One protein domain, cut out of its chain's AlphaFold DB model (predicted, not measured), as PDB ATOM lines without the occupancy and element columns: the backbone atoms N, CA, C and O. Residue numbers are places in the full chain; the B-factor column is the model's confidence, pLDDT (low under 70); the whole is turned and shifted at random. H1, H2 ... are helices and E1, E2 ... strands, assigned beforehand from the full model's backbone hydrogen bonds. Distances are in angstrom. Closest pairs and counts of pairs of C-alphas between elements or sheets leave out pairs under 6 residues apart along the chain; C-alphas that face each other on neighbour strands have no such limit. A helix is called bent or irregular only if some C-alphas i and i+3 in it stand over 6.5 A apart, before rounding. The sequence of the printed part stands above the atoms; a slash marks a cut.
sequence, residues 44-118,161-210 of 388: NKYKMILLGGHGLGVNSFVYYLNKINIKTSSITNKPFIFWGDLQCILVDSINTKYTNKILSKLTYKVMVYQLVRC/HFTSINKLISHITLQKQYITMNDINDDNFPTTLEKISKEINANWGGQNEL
ATOM      1  N   ASN A  44     100.306 177.928 101.831       58.78
ATOM      2  CA  ASN A  44      99.053 177.176 101.968       58.78
ATOM      3  C   ASN A  44      97.914 177.978 102.617       58.78
ATOM      4  O   ASN A  44      98.077 178.619 103.654       58.78
ATOM      5  N   LYS A  45      96.730 177.830 102.007       69.06
ATOM      6  CA  LYS A  45      95.441 178.443 102.352       69.06
ATOM      7  C   LYS A  45      94.789 177.758 103.562       69.06
ATOM      8  O   LYS A  45      93.801 177.039 103.401       69.06
ATOM      9  N   TYR A  46      95.313 177.972 104.770       85.38
ATOM     10  CA  TYR A  46      94.475 177.733 105.949       85.38
ATOM     11  C   TYR A  46      93.206 178.587 105.812       85.38
ATOM     12  O   TYR A  46      93.253 179.704 105.296       85.38
ATOM     13  N   LYS A  47      92.060 178.030 106.196       88.69
ATOM     14  CA  LYS A  47      90.740 178.641 105.986       88.69
ATOM     15  C   LYS A  47      90.109 179.153 107.274       88.69
ATOM     16  O   LYS A  47      89.223 179.997 107.217       88.69
ATOM     17  N   MET A  48      90.562 178.641 108.418       93.06
ATOM     18  CA  MET A  48      90.087 179.056 109.732       93.06
ATOM     19  C   MET A  48      91.148 178.898 110.819       93.06
ATOM     20  O   MET A  48      92.091 178.108 110.695       93.06
ATOM     21  N   ILE A  49      90.940 179.626 111.910       92.94
ATOM     22  CA  ILE A  49      91.648 179.459 113.176       92.94
ATOM     23  C   ILE A  49      90.636 179.024 114.232       92.94
ATOM     24  O   ILE A  49      89.591 179.649 114.393       92.94
ATOM     25  N   LEU A  50      90.964 177.964 114.963       93.31
ATOM     26  CA  LEU A  50      90.232 177.526 116.142       93.31
ATOM     27  C   LEU A  50      91.014 177.947 117.385       93.31
ATOM     28  O   LEU A  50      92.134 177.487 117.609       93.31
ATOM     29  N   LEU A  51      90.417 178.814 118.192       91.62
ATOM     30  CA  LEU A  51      90.938 179.225 119.486       91.62
ATOM     31  C   LEU A  51      90.303 178.373 120.576       91.62
ATOM     32  O   LEU A  51      89.078 178.297 120.685       91.62
ATOM     33  N   GLY A  52      91.132 177.748 121.401       86.31
ATOM     34  CA  GLY A  52      90.652 176.906 122.483       86.31
ATOM     35  C   GLY A  52      91.675 176.723 123.591       86.31
ATOM     36  O   GLY A  52      92.681 177.418 123.667       86.31
ATOM     37  N   GLY A  53      91.385 175.777 124.476       80.12
ATOM     38  CA  GLY A  53      92.169 175.493 125.669       80.12
ATOM     39  C   GLY A  53      91.685 174.219 126.352       80.12
ATOM     40  O   GLY A  53      90.678 173.610 125.958       80.12
ATOM     41  N   HIS A  54      92.410 173.792 127.380       79.56
ATOM     42  CA  HIS A  54      92.032 172.618 128.154       79.56
ATOM     43  C   HIS A  54      90.698 172.859 128.867       79.56
ATOM     44  O   HIS A  54      90.486 173.887 129.495       79.56
ATOM     45  N   GLY A  55      89.782 171.893 128.766       79.19
ATOM     46  CA  GLY A  55      88.448 171.997 129.367       79.19
ATOM     47  C   GLY A  55      87.413 172.758 128.526       79.19
ATOM     48  O   GLY A  55      86.241 172.736 128.890       79.19
ATOM     49  N   LEU A  56      87.784 173.345 127.380       85.12
ATOM     50  CA  LEU A  56      86.857 174.068 126.489       85.12
ATOM     51  C   LEU A  56      86.201 173.186 125.408       85.12
ATOM     52  O   LEU A  56      85.602 173.701 124.479       85.12
ATOM     53  N   GLY A  57      86.352 171.859 125.466       81.94
ATOM     54  CA  GLY A  57      85.761 170.955 124.463       81.94
ATOM     55  C   GLY A  57      86.551 170.816 123.151       81.94
ATOM     56  O   GLY A  57      86.082 170.150 122.231       81.94
ATOM     57  N   VAL A  58      87.779 171.349 123.076       84.25
ATOM     58  CA  VAL A  58      88.658 171.303 121.882       84.25
ATOM     59  C   VAL A  58      88.764 169.905 121.273       84.25
ATOM     60  O   VAL A  58      88.682 169.746 120.061       84.25
ATOM     61  N   ASN A  59      88.937 168.876 122.103       79.75
ATOM     62  CA  ASN A  59      89.106 167.506 121.621       79.75
ATOM     63  C   ASN A  59      87.875 166.976 120.883       79.75
ATOM     64  O   ASN A  59      88.032 166.353 119.835       79.75
ATOM     65  N   SER A  60      86.683 167.212 121.431       78.38
ATOM     66  CA  SER A  60      85.424 166.834 120.789       78.38
ATOM     67  C   SER A  60      85.256 167.623 119.498       78.38
ATOM     68  O   SER A  60      84.949 167.050 118.459       78.38
ATOM     69  N   PHE A  61      85.587 168.916 119.529       86.00
ATOM     70  CA  PHE A  61      85.482 169.769 118.358       86.00
ATOM     71  C   PHE A  61      86.377 169.321 117.201       86.00
ATOM     72  O   PHE A  61      85.911 169.117 116.086       86.00
ATOM     73  N   VAL A  62      87.658 169.071 117.481       83.81
ATOM     74  CA  VAL A  62      88.622 168.569 116.494       83.81
ATOM     75  C   VAL A  62      88.229 167.190 115.964       83.81
ATOM     76  O   VAL A  62      88.411 166.925 114.778       83.81
ATOM     77  N   TYR A  63      87.704 166.303 116.817       78.81
ATOM     78  CA  TYR A  63      87.228 164.986 116.387       78.81
ATOM     79  C   TYR A  63      86.170 165.117 115.286       78.81
ATOM     80  O   TYR A  63      86.307 164.505 114.228       78.81
ATOM     81  N   TYR A  64      85.178 165.976 115.494       80.00
ATOM     82  CA  TYR A  64      84.106 166.171 114.531       80.00
ATOM     83  C   TYR A  64      84.514 167.001 113.306       80.00
ATOM     84  O   TYR A  64      84.092 166.672 112.201       80.00
ATOM     85  N   LEU A  65      85.396 168.000 113.450       85.19
ATOM     86  CA  LEU A  65      86.002 168.681 112.294       85.19
ATOM     87  C   LEU A  65      86.696 167.677 111.363       85.19
ATOM     88  O   LEU A  65      86.519 167.729 110.149       85.19
ATOM     89  N   ASN A  66      87.440 166.722 111.927       80.12
ATOM     90  CA  ASN A  66      88.096 165.689 111.131       80.12
ATOM     91  C   ASN A  66      87.094 164.744 110.445       80.12
ATOM     92  O   ASN A  66      87.403 164.278 109.351       80.12
ATOM     93  N   LYS A  67      85.918 164.474 111.042       77.38
ATOM     94  CA  LYS A  67      84.862 163.676 110.389       77.38
ATOM     95  C   LYS A  67      84.375 164.331 109.104       77.38
ATOM     96  O   LYS A  67      84.298 163.666 108.084       77.38
ATOM     97  N   ILE A  68      84.178 165.647 109.123       79.44
ATOM     98  CA  ILE A  68      83.784 166.415 107.933       79.44
ATOM     99  C   ILE A  68      84.983 166.829 107.066       79.44
ATOM    100  O   ILE A  68      84.944 167.826 106.348       79.44
ATOM    101  N   ASN A  69      86.079 166.069 107.142       80.31
ATOM    102  CA  ASN A  69      87.305 166.252 106.368       80.31
ATOM    103  C   ASN A  69      88.022 167.602 106.559       80.31
ATOM    104  O   ASN A  69      88.917 167.926 105.780       80.31
ATOM    105  N   ILE A  70      87.715 168.364 107.615       84.50
ATOM    106  CA  ILE A  70      88.460 169.576 107.971       84.50
ATOM    107  C   ILE A  70      89.711 169.174 108.747       84.50
ATOM    108  O   ILE A  70      89.695 168.938 109.958       84.50
ATOM    109  N   LYS A  71      90.839 169.135 108.037       83.62
ATOM    110  CA  LYS A  71      92.130 168.794 108.642       83.62
ATOM    111  C   LYS A  71      92.609 169.895 109.572       83.62
ATOM    112  O   LYS A  71      92.798 171.044 109.161       83.62
ATOM    113  N   THR A  72      92.854 169.500 110.818       84.31
ATOM    114  CA  THR A  72      93.285 170.393 111.895       84.31
ATOM    115  C   THR A  72      94.714 170.085 112.337       84.31
ATOM    116  O   THR A  72      95.091 168.923 112.483       84.31
ATOM    117  N   SER A  73      95.507 171.124 112.605       82.50
ATOM    118  CA  SER A  73      96.831 170.998 113.226       82.50
ATOM    119  C   SER A  73      96.968 171.983 114.381       82.50
ATOM    120  O   SER A  73      96.656 173.162 114.221       82.50
ATOM    121  N   SER A  74      97.441 171.502 115.534       81.00
ATOM    122  CA  SER A  74      97.693 172.333 116.719       81.00
ATOM    123  C   SER A  74      99.098 172.934 116.694       81.00
ATOM    124  O   SER A  74     100.084 172.229 116.438       81.00
ATOM    125  N   ILE A  75      99.195 174.231 116.989       75.88
ATOM    126  CA  ILE A  75     100.465 174.887 117.295       75.88
ATOM    127  C   ILE A  75     100.903 174.446 118.694       75.88
ATOM    128  O   ILE A  75     100.407 174.933 119.702       75.88
ATOM    129  N   THR A  76     101.868 173.527 118.745       66.56
ATOM    130  CA  THR A  76     102.425 172.993 119.998       66.56
ATOM    131  C   THR A  76     103.904 173.366 120.151       66.56
ATOM    132  O   THR A  76     104.508 173.958 119.261       66.56
ATOM    133  N   ASN A  77     104.548 172.926 121.239       52.97
ATOM    134  CA  ASN A  77     106.004 173.037 121.469       52.97
ATOM    135  C   ASN A  77     106.896 172.277 120.456       52.97
ATOM    136  O   ASN A  77     108.113 172.162 120.646       52.97
ATOM    137  N   LYS A  78     106.314 171.690 119.408       59.09
ATOM    138  CA  LYS A  78     107.000 170.919 118.364       59.09
ATOM    139  C   LYS A  78     107.007 171.704 117.050       59.09
ATOM    140  O   LYS A  78     106.148 172.562 116.883       59.09
ATOM    141  N   PRO A  79     107.931 171.399 116.113       57.59
ATOM    142  CA  PRO A  79     107.878 171.940 114.756       57.59
ATOM    143  C   PRO A  79     106.460 171.810 114.194       57.59
ATOM    144  O   PRO A  79     105.980 170.698 113.970       57.59
ATOM    145  N   PHE A  80     105.797 172.944 114.003       64.00
ATOM    146  CA  PHE A  80     104.544 173.024 113.273       64.00
ATOM    147  C   PHE A  80     104.864 172.843 111.790       64.00
ATOM    148  O   PHE A  80     105.845 173.390 111.285       64.00
ATOM    149  N   ILE A  81     104.095 172.002 111.110       61.84
ATOM    150  CA  ILE A  81     104.302 171.707 109.694       61.84
ATOM    151  C   ILE A  81     102.978 171.958 108.990       61.84
ATOM    152  O   ILE A  81     101.973 171.316 109.297       61.84
ATOM    153  N   PHE A  82     102.997 172.884 108.035       64.06
ATOM    154  CA  PHE A  82     101.883 173.122 107.129       64.06
ATOM    155  C   PHE A  82     101.851 171.994 106.098       64.06
ATOM    156  O   PHE A  82     102.536 172.045 105.079       64.06
ATOM    157  N   TRP A  83     101.085 170.943 106.381       61.62
ATOM    158  CA  TRP A  83     100.778 169.924 105.382       61.62
ATOM    159  C   TRP A  83      99.810 170.497 104.334       61.62
ATOM    160  O   TRP A  83      99.027 171.395 104.641       61.62
ATOM    161  N   GLY A  84      99.913 170.014 103.089       59.81
ATOM    162  CA  GLY A  84      99.299 170.608 101.887       59.81
ATOM    163  C   GLY A  84      97.805 170.931 101.975       59.81
ATOM    164  O   GLY A  84      97.352 171.891 101.362       59.81
ATOM    165  N   ASP A  85      97.054 170.165 102.759       70.81
ATOM    166  CA  ASP A  85      95.601 170.256 102.908       70.81
ATOM    167  C   ASP A  85      95.155 170.706 104.307       70.81
ATOM    168  O   ASP A  85      94.015 170.479 104.710       70.81
ATOM    169  N   LEU A  86      96.040 171.357 105.066       78.62
ATOM    170  CA  LEU A  86      95.696 171.956 106.351       78.62
ATOM    171  C   LEU A  86      94.655 173.074 106.168       78.62
ATOM    172  O   LEU A  86      94.943 174.100 105.554       78.62
ATOM    173  N   GLN A  87      93.471 172.906 106.764       85.06
ATOM    174  CA  GLN A  87      92.385 173.891 106.693       85.06
ATOM    175  C   GLN A  87      92.198 174.666 107.999       85.06
ATOM    176  O   GLN A  87      91.862 175.848 107.948       85.06
ATOM    177  N   CYS A  88      92.429 174.031 109.150       89.19
ATOM    178  CA  CYS A  88      92.230 174.635 110.462       89.19
ATOM    179  C   CYS A  88      93.530 174.671 111.274       89.19
ATOM    180  O   CYS A  88      94.140 173.634 111.549       89.19
ATOM    181  N   ILE A  89      93.916 175.865 111.724       89.81
ATOM    182  CA  ILE A  89      94.981 176.042 112.716       89.81
ATOM    183  C   ILE A  89      94.339 176.070 114.102       89.81
ATOM    184  O   ILE A  89      93.560 176.970 114.401       89.81
ATOM    185  N   LEU A  90      94.667 175.098 114.951       88.88
ATOM    186  CA  LEU A  90      94.276 175.101 116.359       88.88
ATOM    187  C   LEU A  90      95.347 175.824 117.183       88.88
ATOM    188  O   LEU A  90      96.522 175.453 117.158       88.88
ATOM    189  N   VAL A  91      94.923 176.833 117.936       86.94
ATOM    190  CA  VAL A  91      95.745 177.514 118.935       86.94
ATOM    191  C   VAL A  91      95.175 177.166 120.308       86.94
ATOM    192  O   VAL A  91      94.141 177.690 120.714       86.94
ATOM    193  N   ASP A  92      95.833 176.227 120.986       76.94
ATOM    194  CA  ASP A  92      95.436 175.700 122.301       76.94
ATOM    195  C   ASP A  92      96.361 176.160 123.445       76.94
ATOM    196  O   ASP A  92      96.091 175.887 124.614       76.94
ATOM    197  N   SER A  93      97.452 176.860 123.114       69.50
ATOM    198  CA  SER A  93      98.458 177.336 124.062       69.50
ATOM    199  C   SER A  93      99.112 178.634 123.579       69.50
ATOM    200  O   SER A  93      99.571 178.749 122.442       69.50
ATOM    201  N   ILE A  94      99.157 179.639 124.456       60.66
ATOM    202  CA  ILE A  94      99.505 181.027 124.087       60.66
ATOM    203  C   ILE A  94     100.947 181.377 124.405       60.66
ATOM    204  O   ILE A  94     101.530 182.247 123.767       60.66
ATOM    205  N   ASN A  95     101.555 180.699 125.375       59.94
ATOM    206  CA  ASN A  95     102.761 181.226 125.997       59.94
ATOM    207  C   ASN A  95     104.033 180.462 125.641       59.94
ATOM    208  O   ASN A  95     104.842 180.108 126.497       59.94
ATOM    209  N   THR A  96     104.225 180.203 124.352       62.97
ATOM    210  CA  THR A  96     105.496 179.667 123.876       62.97
ATOM    211  C   THR A  96     106.098 180.687 122.921       62.97
ATOM    212  O   THR A  96     105.428 181.200 122.023       62.97
ATOM    213  N   LYS A  97     107.402 180.975 123.068       67.19
ATOM    214  CA  LYS A  97     108.172 181.794 122.104       67.19
ATOM    215  C   LYS A  97     107.996 181.289 120.663       67.19
ATOM    216  O   LYS A  97     108.276 182.012 119.713       67.19
ATOM    217  N   TYR A  98     107.568 180.040 120.510       73.62
ATOM    218  CA  TYR A  98     107.270 179.383 119.255       73.62
ATOM    219  C   TYR A  98     105.885 179.761 118.693       73.62
ATOM    220  O   TYR A  98     105.815 180.160 117.533       73.62
ATOM    221  N   THR A  99     104.824 179.746 119.511       78.25
ATOM    222  CA  THR A  99     103.457 180.125 119.108       78.25
ATOM    223  C   THR A  99     103.424 181.539 118.535       78.25
ATOM    224  O   THR A  99     103.024 181.723 117.389       78.25
ATOM    225  N   ASN A 100     103.942 182.529 119.268       79.06
ATOM    226  CA  ASN A 100     103.935 183.931 118.819       79.06
ATOM    227  C   ASN A 100     104.700 184.120 117.501       79.06
ATOM    228  O   ASN A 100     104.300 184.892 116.629       79.06
ATOM    229  N   LYS A 101     105.803 183.382 117.329       78.81
ATOM    230  CA  LYS A 101     106.586 183.415 116.092       78.81
ATOM    231  C   LYS A 101     105.822 182.832 114.910       78.81
ATOM    232  O   LYS A 101     105.889 183.426 113.846       78.81
ATOM    233  N   ILE A 102     105.105 181.723 115.081       80.62
ATOM    234  CA  ILE A 102     104.282 181.165 113.998       80.62
ATOM    235  C   ILE A 102     103.145 182.122 113.659       80.62
ATOM    236  O   ILE A 102     102.988 182.487 112.499       80.62
ATOM    237  N   LEU A 103     102.383 182.564 114.665       85.75
ATOM    238  CA  LEU A 103     101.208 183.411 114.451       85.75
ATOM    239  C   LEU A 103     101.569 184.734 113.761       85.75
ATOM    240  O   LEU A 103     100.872 185.152 112.842       85.75
ATOM    241  N   SER A 104     102.704 185.348 114.111       83.38
ATOM    242  CA  SER A 104     103.190 186.574 113.449       83.38
ATOM    243  C   SER A 104     103.617 186.392 111.984       83.38
ATOM    244  O   SER A 104     103.816 187.384 111.286       83.38
ATOM    245  N   LYS A 105     103.777 185.152 111.499       81.19
ATOM    246  CA  LYS A 105     104.104 184.844 110.094       81.19
ATOM    247  C   LYS A 105     102.890 184.463 109.253       81.19
ATOM    248  O   LYS A 105     103.010 184.363 108.034       81.19
ATOM    249  N   LEU A 106     101.740 184.260 109.884       85.12
ATOM    250  CA  LEU A 106     100.471 184.069 109.199       85.12
ATOM    251  C   LEU A 106     100.019 185.398 108.572       85.12
ATOM    252  O   LEU A 106     100.129 186.448 109.203       85.12
ATOM    253  N   THR A 107      99.522 185.352 107.334       85.44
ATOM    254  CA  THR A 107      99.168 186.550 106.546       85.44
ATOM    255  C   THR A 107      97.751 186.530 105.974       85.44
ATOM    256  O   THR A 107      97.206 187.587 105.666       85.44
ATOM    257  N   TYR A 108      97.122 185.361 105.839       86.69
ATOM    258  CA  TYR A 108      95.748 185.245 105.356       86.69
ATOM    259  C   TYR A 108      94.756 185.602 106.459       86.69
ATOM    260  O   TYR A 108      94.785 185.011 107.542       86.69
ATOM    261  N   LYS A 109      93.855 186.538 106.152       91.62
ATOM    262  CA  LYS A 109      92.698 186.827 106.994       91.62
ATOM    263  C   LYS A 109      91.665 185.716 106.848       91.62
ATOM    264  O   LYS A 109      91.246 185.420 105.731       91.62
ATOM    265  N   VAL A 110      91.267 185.112 107.961       92.38
ATOM    266  CA  VAL A 110      90.388 183.935 107.986       92.38
ATOM    267  C   VAL A 110      89.330 184.029 109.079       92.38
ATOM    268  O   VAL A 110      89.417 184.875 109.971       92.38
ATOM    269  N   MET A 111      88.337 183.141 109.017       94.38
ATOM    270  CA  MET A 111      87.359 182.971 110.090       94.38
ATOM    271  C   MET A 111      88.047 182.476 111.362       94.38
ATOM    272  O   MET A 111      88.873 181.560 111.325       94.38
ATOM    273  N   VAL A 112      87.690 183.074 112.492       95.00
ATOM    274  CA  VAL A 112      88.178 182.690 113.815       95.00
ATOM    275  C   VAL A 112      87.008 182.148 114.620       95.00
ATOM    276  O   VAL A 112      86.063 182.878 114.901       95.00
ATOM    277  N   TYR A 113      87.095 180.888 115.031       95.00
ATOM    278  CA  TYR A 113      86.139 180.269 115.944       95.00
ATOM    279  C   TYR A 113      86.777 180.161 117.318       95.00
ATOM    280  O   TYR A 113      87.820 179.527 117.467       95.00
ATOM    281  N   GLN A 114      86.169 180.773 118.324       93.69
ATOM    282  CA  GLN A 114      86.650 180.707 119.693       93.69
ATOM    283  C   GLN A 114      85.714 179.876 120.549       93.69
ATOM    284  O   GLN A 114      84.553 180.235 120.726       93.69
ATOM    285  N   LEU A 115      86.237 178.785 121.107       92.12
ATOM    286  CA  LEU A 115      85.508 178.008 122.098       92.12
ATOM    287  C   LEU A 115      85.428 178.805 123.402       92.12
ATOM    288  O   LEU A 115      86.445 179.268 123.924       92.12
ATOM    289  N   VAL A 116      84.216 178.950 123.924       91.50
ATOM    290  CA  VAL A 116      83.902 179.754 125.103       91.50
ATOM    291  C   VAL A 116      83.183 178.885 126.127       91.50
ATOM    292  O   VAL A 116      82.231 178.165 125.826       91.50
ATOM    293  N   ARG A 117      83.658 178.941 127.371       90.81
ATOM    294  CA  ARG A 117      83.064 178.253 128.519       90.81
ATOM    295  C   ARG A 117      83.307 179.084 129.770       90.81
ATOM    296  O   ARG A 117      84.373 179.679 129.904       90.81
ATOM    297  N   CYS A 118      82.350 179.057 130.698       92.56
ATOM    298  CA  CYS A 118      82.498 179.635 132.035       92.56
ATOM    299  C   CYS A 118      83.859 179.217 132.655       92.56
ATOM    300  O   CYS A 118      84.131 178.011 132.756       92.56
ATOM    301  N   HIS A 161      91.957 181.876 128.057       81.56
ATOM    302  CA  HIS A 161      92.688 183.059 127.605       81.56
ATOM    303  C   HIS A 161      91.980 183.702 126.425       81.56
ATOM    304  O   HIS A 161      92.431 183.610 125.277       81.56
ATOM    305  N   PHE A 162      90.813 184.285 126.682       88.25
ATOM    306  CA  PHE A 162      90.016 184.787 125.581       88.25
ATOM    307  C   PHE A 162      90.629 186.057 124.999       88.25
ATOM    308  O   PHE A 162      90.918 186.098 123.805       88.25
ATOM    309  N   THR A 163      90.909 187.064 125.819       90.25
ATOM    310  CA  THR A 163      91.517 188.318 125.358       90.25
ATOM    311  C   THR A 163      92.938 188.118 124.834       90.25
ATOM    312  O   THR A 163      93.271 188.596 123.747       90.25
ATOM    313  N   SER A 164      93.790 187.413 125.581       88.44
ATOM    314  CA  SER A 164      95.219 187.326 125.256       88.44
ATOM    315  C   SER A 164      95.484 186.612 123.931       88.44
ATOM    316  O   SER A 164      96.321 187.069 123.152       88.44
ATOM    317  N   ILE A 165      94.745 185.538 123.623       86.81
ATOM    318  CA  ILE A 165      94.920 184.816 122.355       86.81
ATOM    319  C   ILE A 165      94.462 185.647 121.161       86.81
ATOM    320  O   ILE A 165      95.117 185.654 120.123       86.81
ATOM    321  N   ASN A 166      93.365 186.392 121.320       89.81
ATOM    322  CA  ASN A 166      92.810 187.215 120.255       89.81
ATOM    323  C   ASN A 166      93.767 188.334 119.857       89.81
ATOM    324  O   ASN A 166      93.916 188.619 118.671       89.81
ATOM    325  N   LYS A 167      94.471 188.928 120.828       89.88
ATOM    326  CA  LYS A 167      95.498 189.941 120.554       89.88
ATOM    327  C   LYS A 167      96.617 189.416 119.650       89.88
ATOM    328  O   LYS A 167      97.138 190.180 118.849       89.88
ATOM    329  N   LEU A 168      96.966 188.130 119.746       87.94
ATOM    330  CA  LEU A 168      98.032 187.520 118.940       87.94
ATOM    331  C   LEU A 168      97.638 187.222 117.493       87.94
ATOM    332  O   LEU A 168      98.521 187.001 116.666       87.94
ATOM    333  N   ILE A 169      96.339 187.161 117.201       90.69
ATOM    334  CA  ILE A 169      95.823 186.783 115.880       90.69
ATOM    335  C   ILE A 169      94.993 187.888 115.219       90.69
ATOM    336  O   ILE A 169      94.455 187.682 114.138       90.69
ATOM    337  N   SER A 170      94.884 189.065 115.835       92.06
ATOM    338  CA  SER A 170      94.040 190.160 115.342       92.06
ATOM    339  C   SER A 170      94.382 190.591 113.910       92.06
ATOM    340  O   SER A 170      93.486 190.935 113.143       92.06
ATOM    341  N   HIS A 171      95.654 190.502 113.508       92.88
ATOM    342  CA  HIS A 171      96.124 190.836 112.157       92.88
ATOM    343  C   HIS A 171      95.633 189.864 111.069       92.88
ATOM    344  O   HIS A 171      95.579 190.243 109.898       92.88
ATOM    345  N   ILE A 172      95.248 188.642 111.449       91.88
ATOM    346  CA  ILE A 172      94.767 187.562 110.564       91.88
ATOM    347  C   ILE A 172      93.295 187.206 110.798       91.88
ATOM    348  O   ILE A 172      92.784 186.255 110.203       91.88
ATOM    349  N   THR A 173      92.585 187.961 111.629       93.81
ATOM    350  CA  THR A 173      91.147 187.774 111.838       93.81
ATOM    351  C   THR A 173      90.367 188.483 110.733       93.81
ATOM    352  O   THR A 173      90.481 189.697 110.566       93.81
ATOM    353  N   LEU A 174      89.565 187.732 109.971       93.62
ATOM    354  CA  LEU A 174      88.556 188.291 109.065       93.62
ATOM    355  C   LEU A 174      87.269 188.605 109.832       93.62
ATOM    356  O   LEU A 174      86.780 189.728 109.812       93.62
ATOM    357  N   GLN A 175      86.753 187.594 110.523       92.62
ATOM    358  CA  GLN A 175      85.572 187.661 111.370       92.62
ATOM    359  C   GLN A 175      85.738 186.645 112.497       92.62
ATOM    360  O   GLN A 175      86.405 185.621 112.331       92.62
ATOM    361  N   LYS A 176      85.128 186.938 113.643       93.56
ATOM    362  CA  LYS A 176      85.158 186.087 114.825       93.56
ATOM    363  C   LYS A 176      83.769 185.548 115.136       93.56
ATOM    364  O   LYS A 176      82.788 186.282 115.049       93.56
ATOM    365  N   GLN A 177      83.705 184.279 115.514       94.62
ATOM    366  CA  GLN A 177      82.520 183.636 116.059       94.62
ATOM    367  C   GLN A 177      82.864 182.938 117.369       94.62
ATOM    368  O   GLN A 177      83.925 182.327 117.513       94.62
ATOM    369  N   TYR A 178      81.939 183.021 118.315       94.00
ATOM    370  CA  TYR A 178      82.036 182.360 119.604       94.00
ATOM    371  C   TYR A 178      81.217 181.074 119.570       94.00
ATOM    372  O   TYR A 178      80.081 181.083 119.110       94.00
ATOM    373  N   ILE A 179      81.820 179.982 120.032       93.19
ATOM    374  CA  ILE A 179      81.219 178.652 120.093       93.19
ATOM    375  C   ILE A 179      81.142 178.257 121.565       93.19
ATOM    376  O   ILE A 179      82.160 178.047 122.228       93.19
ATOM    377  N   THR A 180      79.932 178.190 122.088       90.88
ATOM    378  CA  THR A 180      79.621 177.863 123.477       90.88
ATOM    379  C   THR A 180      79.511 176.354 123.688       90.88
ATOM    380  O   THR A 180      79.546 175.559 122.749       90.88
ATOM    381  N   MET A 181      79.331 175.935 124.943       85.69
ATOM    382  CA  MET A 181      79.035 174.532 125.260       85.69
ATOM    383  C   MET A 181      77.678 174.070 124.722       85.69
ATOM    384  O   MET A 181      77.509 172.877 124.485       85.69
ATOM    385  N   ASN A 182      76.733 174.992 124.513       86.94
ATOM    386  CA  ASN A 182      75.438 174.673 123.926       86.94
ATOM    387  C   ASN A 182      75.571 174.363 122.432       86.94
ATOM    388  O   ASN A 182      74.926 173.445 121.949       86.94
ATOM    389  N   ASP A 183      76.461 175.055 121.721       86.69
ATOM    390  CA  ASP A 183      76.715 174.815 120.292       86.69
ATOM    391  C   ASP A 183      77.386 173.457 120.032       86.69
ATOM    392  O   ASP A 183      77.323 172.923 118.924       86.69
ATOM    393  N   ILE A 184      78.041 172.898 121.055       81.69
ATOM    394  CA  ILE A 184      78.764 171.624 120.982       81.69
ATOM    395  C   ILE A 184      78.124 170.487 121.793       81.69
ATOM    396  O   ILE A 184      78.796 169.498 122.108       81.69
ATOM    397  N   ASN A 185      76.852 170.612 122.164       78.19
ATOM    398  CA  ASN A 185      76.094 169.489 122.713       78.19
ATOM    399  C   ASN A 185      75.638 168.547 121.581       78.19
ATOM    400  O   ASN A 185      75.682 168.926 120.416       78.19
ATOM    401  N   ASP A 186      75.217 167.323 121.906       71.56
ATOM    402  CA  ASP A 186      74.870 166.321 120.882       71.56
ATOM    403  C   ASP A 186      73.770 166.801 119.907       71.56
ATOM    404  O   ASP A 186      73.773 166.393 118.748       71.56
ATOM    405  N   ASP A 187      72.881 167.694 120.351       78.50
ATOM    406  CA  ASP A 187      71.730 168.171 119.575       78.50
ATOM    407  C   ASP A 187      72.114 169.280 118.576       78.50
ATOM    408  O   ASP A 187      71.646 169.299 117.437       78.50
ATOM    409  N   ASN A 188      73.002 170.190 118.981       83.38
ATOM    410  CA  ASN A 188      73.404 171.362 118.201       83.38
ATOM    411  C   ASN A 188      74.735 171.162 117.464       83.38
ATOM    412  O   ASN A 188      75.046 171.909 116.538       83.38
ATOM    413  N   PHE A 189      75.536 170.152 117.825       82.75
ATOM    414  CA  PHE A 189      76.830 169.915 117.177       82.75
ATOM    415  C   PHE A 189      76.717 169.815 115.638       82.75
ATOM    416  O   PHE A 189      77.521 170.447 114.940       82.75
ATOM    417  N   PRO A 190      75.736 169.074 115.071       83.12
ATOM    418  CA  PRO A 190      75.590 168.963 113.621       83.12
ATOM    419  C   PRO A 190      75.300 170.297 112.932       83.12
ATOM    420  O   PRO A 190      75.925 170.603 111.917       83.12
ATOM    421  N   THR A 191      74.400 171.111 113.487       86.62
ATOM    422  CA  THR A 191      74.041 172.416 112.912       86.62
ATOM    423  C   THR A 191      75.210 173.398 113.000       86.62
ATOM    424  O   THR A 191      75.491 174.113 112.034       86.62
ATOM    425  N   THR A 192      75.968 173.369 114.101       89.44
ATOM    426  CA  THR A 192      77.206 174.143 114.275       89.44
ATOM    427  C   THR A 192      78.241 173.805 113.205       89.44
ATOM    428  O   THR A 192      78.788 174.703 112.561       89.44
ATOM    429  N   LEU A 193      78.512 172.518 112.971       88.19
ATOM    430  CA  LEU A 193      79.478 172.120 111.950       88.19
ATOM    431  C   LEU A 193      79.003 172.415 110.525       88.19
ATOM    432  O   LEU A 193      79.824 172.776 109.681       88.19
ATOM    433  N   GLU A 194      77.705 172.280 110.249       87.31
ATOM    434  CA  GLU A 194      77.140 172.617 108.945       87.31
ATOM    435  C   GLU A 194      77.396 174.093 108.630       87.31
ATOM    436  O   GLU A 194      77.917 174.424 107.560       87.31
ATOM    437  N   LYS A 195      77.116 174.979 109.593       89.25
ATOM    438  CA  LYS A 195      77.388 176.415 109.478       89.25
ATOM    439  C   LYS A 195      78.868 176.687 109.195       89.25
ATOM    440  O   LYS A 195      79.183 177.387 108.234       89.25
ATOM    441  N   ILE A 196      79.772 176.077 109.964       91.00
ATOM    442  CA  ILE A 196      81.224 176.234 109.778       91.00
ATOM    443  C   ILE A 196      81.655 175.757 108.392       91.00
ATOM    444  O   ILE A 196      82.399 176.452 107.704       91.00
ATOM    445  N   SER A 197      81.177 174.588 107.958       87.75
ATOM    446  CA  SER A 197      81.542 174.010 106.663       87.75
ATOM    447  C   SER A 197      81.154 174.922 105.498       87.75
ATOM    448  O   SER A 197      81.967 175.135 104.595       87.75
ATOM    449  N   LYS A 198      79.967 175.541 105.564       87.62
ATOM    450  CA  LYS A 198      79.491 176.529 104.590       87.62
ATOM    451  C   LYS A 198      80.374 177.775 104.589       87.62
ATOM    452  O   LYS A 198      80.835 178.190 103.531       87.62
ATOM    453  N   GLU A 199      80.671 178.332 105.762       88.56
ATOM    454  CA  GLU A 199      81.472 179.558 105.894       88.56
ATOM    455  C   GLU A 199      82.905 179.402 105.370       88.56
ATOM    456  O   GLU A 199      83.444 180.315 104.743       88.56
ATOM    457  N   ILE A 200      83.525 178.236 105.568       86.25
ATOM    458  CA  ILE A 200      84.896 177.979 105.103       86.25
ATOM    459  C   ILE A 200      84.953 177.292 103.729       86.25
ATOM    460  O   ILE A 200      86.036 176.894 103.280       86.25
ATOM    461  N   ASN A 201      83.814 177.123 103.049       83.94
ATOM    462  CA  ASN A 201      83.696 176.369 101.798       83.94
ATOM    463  C   ASN A 201      84.391 174.992 101.890       83.94
ATOM    464  O   ASN A 201      85.318 174.688 101.127       83.94
ATOM    465  N   ALA A 202      84.033 174.204 102.903       80.62
ATOM    466  CA  ALA A 202      84.442 172.813 103.072       80.62
ATOM    467  C   ALA A 202      83.299 171.866 102.687       80.62
ATOM    468  O   ALA A 202      82.127 172.224 102.766       80.62
ATOM    469  N   ASN A 203      83.649 170.647 102.271       71.94
ATOM    470  CA  ASN A 203      82.657 169.641 101.909       71.94
ATOM    471  C   ASN A 203      81.918 169.168 103.166       71.94
ATOM    472  O   ASN A 203      82.529 168.609 104.074       71.94
ATOM    473  N   TRP A 204      80.605 169.372 103.194       71.19
ATOM    474  CA  TRP A 204      79.718 168.818 104.209       71.19
ATOM    475  C   TRP A 204      79.263 167.421 103.775       71.19
ATOM    476  O   TRP A 204      78.537 167.296 102.791       71.19
ATOM    477  N   GLY A 205      79.688 166.375 104.486       62.78
ATOM    478  CA  GLY A 205      79.302 164.984 104.200       62.78
ATOM    479  C   GLY A 205      77.879 164.605 104.645       62.78
ATOM    480  O   GLY A 205      77.436 163.481 104.426       62.78
ATOM    481  N   GLY A 206      77.125 165.552 105.220       61.28
ATOM    482  CA  GLY A 206      75.749 165.351 105.678       61.28
ATOM    483  C   GLY A 206      75.638 164.907 107.142       61.28
ATOM    484  O   GLY A 206      76.591 164.429 107.749       61.28
ATOM    485  N   GLN A 207      74.437 165.040 107.719       58.94
ATOM    486  CA  GLN A 207      74.160 164.678 109.122       58.94
ATOM    487  C   GLN A 207      74.368 163.180 109.418       58.94
ATOM    488  O   GLN A 207      74.690 162.813 110.545       58.94
ATOM    489  N   ASN A 208      74.245 162.311 108.407       55.69
ATOM    490  CA  ASN A 208      74.397 160.863 108.570       55.69
ATOM    491  C   ASN A 208      75.817 160.438 108.986       55.69
ATOM    492  O   ASN A 208      75.956 159.400 109.624       55.69
ATOM    493  N   GLU A 209      76.854 161.236 108.699       55.47
ATOM    494  CA  GLU A 209      78.233 160.970 109.153       55.47
ATOM    495  C   GLU A 209      78.449 161.279 110.651       55.47
ATOM    496  O   GLU A 209      79.446 160.862 111.246       55.47
ATOM    497  N   LEU A 210      77.517 162.006 111.280       56.66
ATOM    498  CA  LEU A 210      77.560 162.369 112.700       56.66
ATOM    499  C   LEU A 210      76.694 161.457 113.580       56.66
ATOM    500  O   LEU A 210      76.894 161.453 114.792       56.66
TER     501      LEU A 210
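Overview. This is residues 44 to 118 and 161 to 210 of the 388 residues of an uncharacterized protein of Helicobacter sp. 16-1353 (UniProt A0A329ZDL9). A strongly twisted sheet of five parallel strands is the core of three layers, with H3 over one face and H1 over the other. H2 and H4 lie toward opposite ends of the longest axis. The printed part has 125 residues with four named helices and five named strands, in the order E1 H1 E2 E3 H2 E4 H3 E5 H4; the class is mixed, helices and strands. The sheet's order is E2 E3 E1 E4 E5. The whole is compact, with a radius of gyration of the C-alphas of 13.8 A and spans of 41 by 35 by 25 A.

Along the chain. E1, residues 48 to 51, begins at C-alpha 48 (90.087, 179.056, 109.732). H1, residues 58 to 67, is 14.3 A long from first to last C-alpha. E2 is residues 72 to 74, E3 88 to 91 and H2 97 to 103. E4, residues 110 to 115, measures 16.1 A; H3, 162 to 172, 16.0 A; E5, 173 to 179, 15.8 A. H3 is irregular: C-alphas 168 and 171 are 7.8 A apart. H4, residues 189 to 199, ends at C-alpha 199 (81.472, 179.558, 105.894).

Arrangement. Within hydrogen-bond range are N 73 and O 88 of E2 and E3, 3.0 A, N 50 and O 89 of E1 and E3, 2.8 A, N 49 and O 111 of E1 and E4, 2.9 A, and N 114 and O 177 of E4 and E5, 2.8 A. H1 is on the sheet at a height of 8.5 A. H2 and H3 only just touch, with 3 pairs of C-alphas within 8 A, closest at Leu 103 and Ile 169, 6.5 A. H4 only grazes the sheet. E1, H1, E2 and E3, H2, E4 are split strand-helix-strand units, each with another strand between its two, and right-handed crossovers. Every O i to N i+4 pair is within range in H1 and H4, 2 of 3 in H2 and 3 of 7 in H3, where 4 of 8 O i to N i+3 pairs are.

Size, cuts and confidence. Residues 119 to 160 are not printed; C-alphas 118 and 161 are 11.6 A apart across the cut. The link E2 to E3 is long. The pLDDT is under 70 at residues 44 to 45, 76 to 84, 93 to 97 and 205 to 210.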